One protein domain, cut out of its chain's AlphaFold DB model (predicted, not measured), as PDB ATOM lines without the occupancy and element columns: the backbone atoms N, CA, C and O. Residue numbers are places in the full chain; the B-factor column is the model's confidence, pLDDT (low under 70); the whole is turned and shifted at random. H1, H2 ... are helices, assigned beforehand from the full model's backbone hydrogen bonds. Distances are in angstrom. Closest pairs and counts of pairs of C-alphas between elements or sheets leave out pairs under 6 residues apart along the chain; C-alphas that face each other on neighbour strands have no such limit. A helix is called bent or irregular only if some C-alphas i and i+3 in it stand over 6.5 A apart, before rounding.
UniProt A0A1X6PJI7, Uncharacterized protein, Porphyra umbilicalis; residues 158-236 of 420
ATOM      1  N   CYS A 158      -5.012  34.416  42.802       80.44
ATOM      2  CA  CYS A 158      -5.905  33.307  43.168       80.44
ATOM      3  C   CYS A 158      -5.932  32.192  42.109       80.44
ATOM      4  O   CYS A 158      -6.723  31.258  42.206       80.44
ATOM      5  N   ALA A 159      -5.085  32.293  41.086       87.44
ATOM      6  CA  ALA A 159      -4.990  31.316  40.015       87.44
ATOM      7  C   ALA A 159      -4.557  29.928  40.524       87.44
ATOM      8  O   ALA A 159      -3.674  29.804  41.369       87.44
ATOM      9  N   GLY A 160      -5.112  28.859  39.945       88.81
ATOM     10  CA  GLY A 160      -4.649  27.495  40.230       88.81
ATOM     11  C   GLY A 160      -3.203  27.233  39.779       88.81
ATOM     12  O   GLY A 160      -2.520  26.389  40.361       88.81
ATOM     13  N   MET A 161      -2.718  27.991  38.789       92.88
ATOM     14  CA  MET A 161      -1.313  28.071  38.387       92.88
ATOM     15  C   MET A 161      -0.844  29.510  38.566       92.88
ATOM     16  O   MET A 161      -1.031  30.347  37.689       92.88
ATOM     17  N   LEU A 162      -0.294  29.821  39.741       88.06
ATOM     18  CA  LEU A 162      -0.110  31.211  40.156       88.06
ATOM     19  C   LEU A 162       0.936  31.958  39.343       88.06
ATOM     20  O   LEU A 162       0.732  33.138  39.107       88.06
ATOM     21  N   CYS A 163       2.041  31.308  38.976       87.50
ATOM     22  CA  CYS A 163       3.258  31.940  38.466       87.50
ATOM     23  C   CYS A 163       3.088  32.482  37.038       87.50
ATOM     24  O   CYS A 163       2.634  31.750  36.165       87.50
ATOM     25  N   LEU A 164       3.517  33.718  36.763       87.94
ATOM     26  CA  LEU A 164       3.560  34.263  35.395       87.94
ATOM     27  C   LEU A 164       4.676  33.676  34.525       87.94
ATOM     28  O   LEU A 164       4.592  33.736  33.307       87.94
ATOM     29  N   TRP A 165       5.701  33.080  35.128       85.62
ATOM     30  CA  TRP A 165       6.839  32.535  34.389       85.62
ATOM     31  C   TRP A 165       6.651  31.070  34.024       85.62
ATOM     32  O   TRP A 165       7.137  30.629  32.989       85.62
ATOM     33  N   CYS A 166       5.945  30.301  34.855       88.19
ATOM     34  CA  CYS A 166       5.816  28.860  34.682       88.19
ATOM     35  C   CYS A 166       4.390  28.357  34.927       88.19
ATOM     36  O   CYS A 166       3.531  29.064  35.450       88.19
ATOM     37  N   THR A 167       4.145  27.102  34.563       92.06
ATOM     38  CA  THR A 167       2.828  26.444  34.657       92.06
ATOM     39  C   THR A 167       2.629  25.644  35.948       92.06
ATOM     40  O   THR A 167       1.705  24.839  36.047       92.06
ATOM     41  N   ALA A 168       3.475  25.870  36.957       90.44
ATOM     42  CA  ALA A 168       3.421  25.142  38.220       90.44
ATOM     43  C   ALA A 168       2.085  25.335  38.942       90.44
ATOM     44  O   ALA A 168       1.577  26.455  39.068       90.44
ATOM     45  N   VAL A 169       1.558  24.245  39.496       93.19
ATOM     46  CA  VAL A 169       0.341  24.280  40.307       93.19
ATOM     47  C   VAL A 169       0.630  24.949  41.654       93.19
ATOM     48  O   VAL A 169       1.671  24.719  42.271       93.19
ATOM     49  N   ALA A 170      -0.306  25.768  42.132       89.31
ATOM     50  CA  ALA A 170      -0.174  26.551  43.361       89.31
ATOM     51  C   ALA A 170      -0.017  25.696  44.631       89.31
ATOM     52  O   ALA A 170       0.815  25.971  45.499       89.31
ATOM     53  N   ARG A 171      -0.854  24.666  44.756       88.50
ATOM     54  CA  ARG A 171      -0.908  23.794  45.929       88.50
ATOM     55  C   ARG A 171      -1.366  22.395  45.517       88.50
ATOM     56  O   ARG A 171      -2.333  22.293  44.751       88.50
ATOM     57  N   PRO A 172      -0.719  21.330  46.014       89.06
ATOM     58  CA  PRO A 172      -1.172  19.979  45.754       89.06
ATOM     59  C   PRO A 172      -2.407  19.671  46.606       89.06
ATOM     60  O   PRO A 172      -2.506  20.056  47.768       89.06
ATOM     61  N   THR A 173      -3.366  18.982  46.006       90.00
ATOM     62  CA  THR A 173      -4.588  18.477  46.635       90.00
ATOM     63  C   THR A 173      -4.911  17.117  46.023       90.00
ATOM     64  O   THR A 173      -4.498  16.828  44.899       90.00
ATOM     65  N   ALA A 174      -5.716  16.300  46.704       90.31
ATOM     66  CA  ALA A 174      -6.169  15.025  46.138       90.31
ATOM     67  C   ALA A 174      -6.859  15.208  44.769       90.31
ATOM     68  O   ALA A 174      -6.654  14.420  43.851       90.31
ATOM     69  N   LYS A 175      -7.606  16.310  44.596       90.00
ATOM     70  CA  LYS A 175      -8.361  16.618  43.371       90.00
ATOM     71  C   LYS A 175      -7.481  17.013  42.179       90.00
ATOM     72  O   LYS A 175      -7.921  16.888  41.043       90.00
ATOM     73  N   ASN A 176      -6.258  17.498  42.407       91.56
ATOM     74  CA  ASN A 176      -5.367  17.965  41.337       91.56
ATOM     75  C   ASN A 176      -4.077  17.145  41.187       91.56
ATOM     76  O   ASN A 176      -3.176  17.579  40.471       91.56
ATOM     77  N   ALA A 177      -3.998  15.953  41.788       92.69
ATOM     78  CA  ALA A 177      -2.804  15.105  41.766       92.69
ATOM     79  C   ALA A 177      -2.278  14.830  40.344       92.69
ATOM     80  O   ALA A 177      -1.078  14.925  40.095       92.69
ATOM     81  N   ALA A 178      -3.169  14.578  39.377       92.94
ATOM     82  CA  ALA A 178      -2.781  14.396  37.977       92.94
ATOM     83  C   ALA A 178      -2.167  15.667  37.357       92.94
ATOM     84  O   ALA A 178      -1.207  15.578  36.591       92.94
ATOM     85  N   MET A 179      -2.675  16.854  37.714       91.88
ATOM     86  CA  MET A 179      -2.082  18.122  37.272       91.88
ATOM     87  C   MET A 179      -0.724  18.348  37.923       91.88
ATOM     88  O   MET A 179       0.210  18.714  37.224       91.88
ATOM     89  N   VAL A 180      -0.590  18.084  39.224       93.31
ATOM     90  CA  VAL A 180       0.695  18.189  39.930       93.31
ATOM     91  C   VAL A 180       1.727  17.246  39.314       93.31
ATOM     92  O   VAL A 180       2.846  17.664  39.052       93.31
ATOM     93  N   LYS A 181       1.346  16.009  38.974       92.12
ATOM     94  CA  LYS A 181       2.235  15.063  38.284       92.12
ATOM     95  C   LYS A 181       2.703  15.584  36.920       92.12
ATOM     96  O   LYS A 181       3.840  15.338  36.532       92.12
ATOM     97  N   HIS A 182       1.838  16.276  36.181       91.81
ATOM     98  CA  HIS A 182       2.158  16.754  34.834       91.81
ATOM     99  C   HIS A 182       2.907  18.097  34.814       91.81
ATOM    100  O   HIS A 182       3.818  18.283  34.009       91.81
ATOM    101  N   PHE A 183       2.511  19.037  35.671       90.69
ATOM    102  CA  PHE A 183       2.981  20.426  35.672       90.69
ATOM    103  C   PHE A 183       3.924  20.758  36.837       90.69
ATOM    104  O   PHE A 183       4.516  21.831  36.840       90.69
ATOM    105  N   GLY A 184       4.071  19.868  37.819       92.62
ATOM    106  CA  GLY A 184       4.774  20.139  39.073       92.62
ATOM    107  C   GLY A 184       4.021  21.106  39.988       92.62
ATOM    108  O   GLY A 184       2.903  21.554  39.692       92.62
ATOM    109  N   CYS A 185       4.633  21.436  41.125       92.06
ATOM    110  CA  CYS A 185       4.054  22.339  42.108       92.06
ATOM    111  C   CYS A 185       5.061  23.384  42.594       92.06
ATOM    112  O   CYS A 185       6.222  23.079  42.841       92.06
ATOM    113  N   ILE A 186       4.609  24.620  42.838       89.19
ATOM    114  CA  ILE A 186       5.476  25.645  43.450       89.19
ATOM    115  C   ILE A 186       5.938  25.240  44.858       89.19
ATOM    116  O   ILE A 186       6.972  25.710  45.327       89.19
ATOM    117  N   GLN A 187       5.187  24.352  45.521       91.62
ATOM    118  CA  GLN A 187       5.557  23.816  46.826       91.62
ATOM    119  C   GLN A 187       6.777  22.900  46.752       91.62
ATOM    120  O   GLN A 187       7.401  22.688  47.781       91.62
ATOM    121  N   ASP A 188       7.181  22.405  45.581       90.25
ATOM    122  CA  ASP A 188       8.395  21.594  45.424       90.25
ATOM    123  C   ASP A 188       9.683  22.432  45.561       90.25
ATOM    124  O   ASP A 188      10.762  21.872  45.755       90.25
ATOM    125  N   ALA A 189       9.566  23.768  45.576       86.69
ATOM    126  CA  ALA A 189      10.661  24.713  45.797       86.69
ATOM    127  C   ALA A 189      11.858  24.447  44.864       86.69
ATOM    128  O   ALA A 189      11.672  24.370  43.650       86.69
ATOM    129  N   SER A 190      13.070  24.319  45.415       84.62
ATOM    130  CA  SER A 190      14.313  24.100  44.662       84.62
ATOM    131  C   SER A 190      14.293  22.832  43.802       84.62
ATOM    132  O   SER A 190      15.032  22.731  42.826       84.62
ATOM    133  N   ARG A 191      13.423  21.869  44.129       84.75
ATOM    134  CA  ARG A 191      13.299  20.595  43.408       84.75
ATOM    135  C   ARG A 191      12.537  20.728  42.096       84.75
ATOM    136  O   ARG A 191      12.527  19.789  41.303       84.75
ATOM    137  N   TYR A 192      11.873  21.858  41.864       81.56
ATOM    138  CA  TYR A 192      11.080  22.067  40.667       81.56
ATOM    139  C   TYR A 192      11.804  22.953  39.657       81.56
ATOM    140  O   TYR A 192      12.012  24.142  39.872       81.56
ATOM    141  N   ALA A 193      12.125  22.355  38.509       66.69
ATOM    142  CA  ALA A 193      12.871  23.002  37.433       66.69
ATOM    143  C   ALA A 193      12.055  24.022  36.613       66.69
ATOM    144  O   ALA A 193      12.635  24.759  35.822       66.69
ATOM    145  N   GLY A 194      10.729  24.094  36.791       71.31
ATOM    146  CA  GLY A 194       9.899  25.003  36.000       71.31
ATOM    147  C   GLY A 194       9.595  24.486  34.597       71.31
ATOM    148  O   GLY A 194      10.485  24.116  33.843       71.31
ATOM    149  N   ARG A 195       8.322  24.531  34.196       82.94
ATOM    150  CA  ARG A 195       7.940  24.569  32.778       82.94
ATOM    151  C   ARG A 195       7.544  25.993  32.410       82.94
ATOM    152  O   ARG A 195       6.478  26.418  32.879       82.94
ATOM    153  N   PRO A 196       8.367  26.723  31.632       83.38
ATOM    154  CA  PRO A 196       8.039  28.070  31.197       83.38
ATOM    155  C   PRO A 196       6.680  28.128  30.504       83.38
ATOM    156  O   PRO A 196       6.229  27.148  29.905       83.38
ATOM    157  N   ARG A 197       6.005  29.272  30.599       89.38
ATOM    158  CA  ARG A 197       4.779  29.486  29.827       89.38
ATOM    159  C   ARG A 197       5.109  29.634  28.346       89.38
ATOM    160  O   ARG A 197       6.036  30.348  27.981       89.38
ATOM    161  N   ASP A 198       4.316  28.960  27.525       89.31
ATOM    162  CA  ASP A 198       4.459  28.923  26.072       89.31
ATOM    163  C   ASP A 198       3.757  30.124  25.411       89.31
ATOM    164  O   ASP A 198       2.568  30.369  25.648       89.31
ATOM    165  N   VAL A 199       4.485  30.847  24.553       89.62
ATOM    166  CA  VAL A 199       3.967  31.977  23.763       89.62
ATOM    167  C   VAL A 199       2.862  31.510  22.819       89.62
ATOM    168  O   VAL A 199       1.803  32.138  22.763       89.62
ATOM    169  N   ALA A 200       3.039  30.367  22.149       96.12
ATOM    170  CA  ALA A 200       2.034  29.845  21.229       96.12
ATOM    171  C   ALA A 200       0.735  29.493  21.975       96.12
ATOM    172  O   ALA A 200      -0.373  29.696  21.471       96.12
ATOM    173  N   HIS A 201       0.838  29.011  23.219       96.69
ATOM    174  CA  HIS A 201      -0.320  28.819  24.088       96.69
ATOM    175  C   HIS A 201      -1.032  30.132  24.407       96.69
ATOM    176  O   HIS A 201      -2.258  30.180  24.288       96.69
ATOM    177  N   ALA A 202      -0.296  31.182  24.773       95.75
ATOM    178  CA  ALA A 202      -0.873  32.497  25.040       95.75
ATOM    179  C   ALA A 202      -1.602  33.059  23.805       95.75
ATOM    180  O   ALA A 202      -2.764  33.444  23.920       95.75
ATOM    181  N   VAL A 203      -1.003  32.981  22.610       97.00
ATOM    182  CA  VAL A 203      -1.647  33.385  21.342       97.00
ATOM    183  C   VAL A 203      -2.947  32.608  21.100       97.00
ATOM    184  O   VAL A 203      -3.992  33.204  20.827       97.00
ATOM    185  N   ARG A 204      -2.935  31.278  21.280       97.44
ATOM    186  CA  ARG A 204      -4.149  30.446  21.155       97.44
ATOM    187  C   ARG A 204      -5.246  30.853  22.140       97.44
ATOM    188  O   ARG A 204      -6.427  30.715  21.813       97.44
ATOM    189  N   MET A 205      -4.885  31.286  23.348       97.12
ATOM    190  CA  MET A 205      -5.847  31.782  24.336       97.12
ATOM    191  C   MET A 205      -6.377  33.167  23.955       97.12
ATOM    192  O   MET A 205      -7.583  33.378  24.041       97.12
ATOM    193  N   CYS A 206      -5.534  34.066  23.437       95.12
ATOM    194  CA  CYS A 206      -5.964  35.370  22.928       95.12
ATOM    195  C   CYS A 206      -7.029  35.249  21.835       95.12
ATOM    196  O   CYS A 206      -8.059  35.914  21.921       95.12
ATOM    197  N   VAL A 207      -6.822  34.364  20.852       95.94
ATOM    198  CA  VAL A 207      -7.807  34.115  19.784       95.94
ATOM    199  C   VAL A 207      -9.117  33.575  20.361       95.94
ATOM    200  O   VAL A 207     -10.198  34.024  19.992       95.94
ATOM    201  N   ARG A 208      -9.039  32.628  21.304       95.50
ATOM    202  CA  ARG A 208     -10.232  32.023  21.920       95.50
ATOM    203  C   ARG A 208     -11.045  32.992  22.761       95.50
ATOM    204  O   ARG A 208     -12.265  32.869  22.791       95.50
ATOM    205  N   TYR A 209     -10.384  33.915  23.444       95.88
ATOM    206  CA  TYR A 209     -11.029  34.878  24.333       95.88
ATOM    207  C   TYR A 209     -11.282  36.232  23.661       95.88
ATOM    208  O   TYR A 209     -11.552  37.214  24.346       95.88
ATOM    209  N   ALA A 210     -11.231  36.294  22.323       92.31
ATOM    210  CA  ALA A 210     -11.497  37.514  21.561       92.31
ATOM    211  C   ALA A 210     -12.907  38.079  21.803       92.31
ATOM    212  O   ALA A 210     -13.074  39.293  21.834       92.31
ATOM    213  N   ALA A 211     -13.898  37.206  22.012       91.06
ATOM    214  CA  ALA A 211     -15.287  37.590  22.276       91.06
ATOM    215  C   ALA A 211     -15.624  37.729  23.774       91.06
ATOM    216  O   ALA A 211     -16.742  38.106  24.118       91.06
ATOM    217  N   GLY A 212     -14.697  37.391  24.676       92.38
ATOM    218  CA  GLY A 212     -14.941  37.438  26.115       92.38
ATOM    219  C   GLY A 212     -14.075  36.473  26.933       92.38
ATOM    220  O   GLY A 212     -13.390  35.611  26.375       92.38
ATOM    221  N   PRO A 213     -14.081  36.617  28.271       95.31
ATOM    222  CA  PRO A 213     -13.295  35.784  29.177       95.31
ATOM    223  C   PRO A 213     -13.745  34.311  29.179       95.31
ATOM    224  O   PRO A 213     -14.872  33.980  28.831       95.31
ATOM    225  N   ASN A 214     -12.900  33.412  29.684       95.88
ATOM    226  CA  ASN A 214     -13.199  31.984  29.835       95.88
ATOM    227  C   ASN A 214     -14.536  31.725  30.551       95.88
ATOM    228  O   ASN A 214     -15.285  30.832  30.163       95.88
ATOM    229  N   GLY A 215     -14.848  32.529  31.572       94.25
ATOM    230  CA  GLY A 215     -16.090  32.422  32.341       94.25
ATOM    231  C   GLY A 215     -17.360  32.826  31.582       94.25
ATOM    232  O   GLY A 215     -18.444  32.492  32.043       94.25
ATOM    233  N   SER A 216     -17.255  33.516  30.440       94.75
ATOM    234  CA  SER A 216     -18.411  33.847  29.591       94.75
ATOM    235  C   SER A 216     -18.641  32.838  28.463       94.75
ATOM    236  O   SER A 216     -19.568  33.005  27.675       94.75
ATOM    237  N   LEU A 217     -17.797  31.809  28.339       92.62
ATOM    238  CA  LEU A 217     -17.997  30.747  27.358       92.62
ATOM    239  C   LEU A 217     -19.144  29.828  27.794       92.62
ATOM    240  O   LEU A 217     -19.257  29.505  28.973       92.62
ATOM    241  N   VAL A 218     -19.916  29.308  26.829       93.12
ATOM    242  CA  VAL A 218     -20.974  28.298  27.073       93.12
ATOM    243  C   VAL A 218     -20.439  27.109  27.878       93.12
ATOM    244  O   VAL A 218     -21.120  26.568  28.743       93.12
ATOM    245  N   ARG A 219     -19.190  26.719  27.608       93.25
ATOM    246  CA  ARG A 219     -18.453  25.730  28.391       93.25
ATOM    247  C   ARG A 219     -17.083  26.296  28.763       93.25
ATOM    248  O   ARG A 219     -16.173  26.239  27.925       93.25
ATOM    249  N   PRO A 220     -16.915  26.818  29.991       95.38
ATOM    250  CA  PRO A 220     -15.620  27.265  30.476       95.38
ATOM    251  C   PRO A 220     -14.586  26.146  30.376       95.38
ATOM    252  O   PRO A 220     -14.864  24.961  30.588       95.38
ATOM    253  N   ARG A 221     -13.365  26.514  29.997       94.69
ATOM    254  CA  ARG A 221     -12.259  25.569  29.895       94.69
ATOM    255  C   ARG A 221     -11.737  25.262  31.291       94.69
ATOM    256  O   ARG A 221     -11.581  26.164  32.105       94.69
ATOM    257  N   ALA A 222     -11.384  24.001  31.511       94.25
ATOM    258  CA  ALA A 222     -10.708  23.564  32.727       94.25
ATOM    259  C   ALA A 222      -9.277  24.121  32.820       94.25
ATOM    260  O   ALA A 222      -8.612  24.296  31.791       94.25
ATOM    261  N   LEU A 223      -8.761  24.270  34.046       93.81
ATOM    262  CA  LEU A 223      -7.429  24.817  34.345       93.81
ATOM    263  C   LEU A 223      -6.307  24.242  33.472       93.81
ATOM    264  O   LEU A 223      -5.527  24.994  32.895       93.81
ATOM    265  N   ARG A 224      -6.269  22.919  33.276       93.94
ATOM    266  CA  ARG A 224      -5.264  22.236  32.434       93.94
ATOM    267  C   ARG A 224      -5.228  22.698  30.970       93.94
ATOM    268  O   ARG A 224      -4.283  22.389  30.253       93.94
ATOM    269  N   ARG A 225      -6.290  23.352  30.486       95.12
ATOM    270  CA  ARG A 225      -6.436  23.798  29.093       95.12
ATOM    271  C   ARG A 225      -6.144  25.274  28.895       95.12
ATOM    272  O   ARG A 225      -5.784  25.620  27.777       95.12
ATOM    273  N   HIS A 226      -6.368  26.105  29.908       95.25
ATOM    274  CA  HIS A 226      -6.161  27.550  29.813       95.25
ATOM    275  C   HIS A 226      -4.984  28.043  30.659       95.25
ATOM    276  O   HIS A 226      -4.556  29.180  30.515       95.25
ATOM    277  N   LEU A 227      -4.458  27.189  31.543       95.31
ATOM    278  CA  LEU A 227      -3.272  27.435  32.358       95.31
ATOM    279  C   LEU A 227      -3.360  28.756  33.132       95.31
ATOM    280  O   LEU A 227      -2.389  29.487  33.219       95.31
ATOM    281  N   SER A 228      -4.533  29.104  33.666       96.00
ATOM    282  CA  SER A 228      -4.797  30.389  34.342       96.00
ATOM    283  C   SER A 228      -4.748  31.646  33.464       96.00
ATOM    284  O   SER A 228      -4.828  32.746  33.998       96.00
ATOM    285  N   ILE A 229      -4.707  31.512  32.136       96.44
ATOM    286  CA  ILE A 229      -5.087  32.578  31.199       96.44
ATOM    287  C   ILE A 229      -6.599  32.484  31.010       96.44
ATOM    288  O   ILE A 229      -7.100  31.518  30.441       96.44
ATOM    289  N   GLU A 230      -7.348  33.441  31.538       95.75
ATOM    290  CA  GLU A 230      -8.819  33.430  31.508       95.75
ATOM    291  C   GLU A 230      -9.403  34.577  30.694       95.75
ATOM    292  O   GLU A 230     -10.620  34.681  30.564       95.75
ATOM    293  N   ARG A 231      -8.559  35.451  30.155       95.50
ATOM    294  CA  ARG A 231      -8.950  36.587  29.324       95.50
ATOM    295  C   ARG A 231      -7.972  36.723  28.169       95.50
ATOM    296  O   ARG A 231      -6.895  36.127  28.190       95.50
ATOM    297  N   ARG A 232      -8.344  37.517  27.169       95.25
ATOM    298  CA  ARG A 232      -7.423  37.916  26.108       95.25
ATOM    299  C   ARG A 232      -6.274  38.720  26.729       95.25
ATOM    300  O   ARG A 232      -6.523  39.669  27.467       95.25
ATOM    301  N   SER A 233      -5.030  38.327  26.465       94.31
ATOM    302  CA  SER A 233      -3.872  39.151  26.826       94.31
ATOM    303  C   SER A 233      -3.871  40.415  25.967       94.31
ATOM    304  O   SER A 233      -4.185  40.348  24.779       94.31
ATOM    305  N   LEU A 234      -3.503  41.551  26.553       93.88
ATOM    306  CA  LEU A 234      -3.451  42.828  25.832       93.88
ATOM    307  C   LEU A 234      -2.282  42.858  24.845       93.88
ATOM    308  O   LEU A 234      -2.408  43.404  23.761       93.88
ATOM    309  N   MET A 235      -1.178  42.211  25.209       93.75
ATOM    310  CA  MET A 235      -0.030  41.930  24.354       93.75
ATOM    311  C   MET A 235       0.590  40.614  24.828       93.75
ATOM    312  O   MET A 235       0.639  40.344  26.032       93.75
ATOM    313  N   VAL A 236       1.036  39.773  23.894       94.31
ATOM    314  CA  VAL A 236       1.671  38.495  24.243       94.31
ATOM    315  C   VAL A 236       3.157  38.727  24.500       94.31
ATOM    316  O   VAL A 236       3.910  39.127  23.609       94.31
TER     317      VAL A 236
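AT A GLANCE: This is residues 158 to 236 of the 420 residues of an uncharacterized protein of Porphyra umbilicalis (UniProt A0A1X6PJI7). This is a domain of little regular structure, mostly loops, in which short H4 sits between the two longest helices, H1 and H3, near both. H2 lies at one end of the long axis and the loop around Val 218 at the other. The printed part has 79 residues, with four named helices, H1 to H4 along the chain, and no named strand; the class is all helix, with 30 residues in named elements. It is compact, radius of gyration of the C-alphas 13.0 A, and only just elongated, spanning 39 by 25 by 19 A.

HOW THE PARTS SIT: H1, residues 174 to 183, is close to but not clearly touching H4, residues 223 to 226; their closest C-alphas, Met 179 and Arg 224, are 7.1 A apart. H3, residues 199 to 208, is likewise close to but not clearly touching H4, closest at the C-alphas of Met 205 and His 226, 6.9 A. H1 and H3 are apart, and H2, residues 186 to 191, is apart from the other three. In H3 every O i to N i+4 pair is within hydrogen-bond range, in H1 4 of 6, in H2 0 of 2 beside 2 of 3 O i to N i+3 pairs; H4 is too short for an i+4 pair.

IN THESE COORDINATES: H1, 14.9 A long, begins at C-alpha 174 (-6.169, 15.025, 46.138); H3 is 14.3 A, H2 9.3 A, and H4, 5.4 A, ends at C-alpha 226 (-6.161, 27.550, 29.813). H1 and H2 are irregular: C-alphas 175 and 178 are 8.1 A apart, 187 and 190 9.0 A.

THE WHOLE: The two farthest C-alphas, Ser 190 and Val 218, are 39.7 A apart. The printed part has no cut; the link H3 to H4 is long, 14 residues. Residue 193 alone is under 70 in pLDDT.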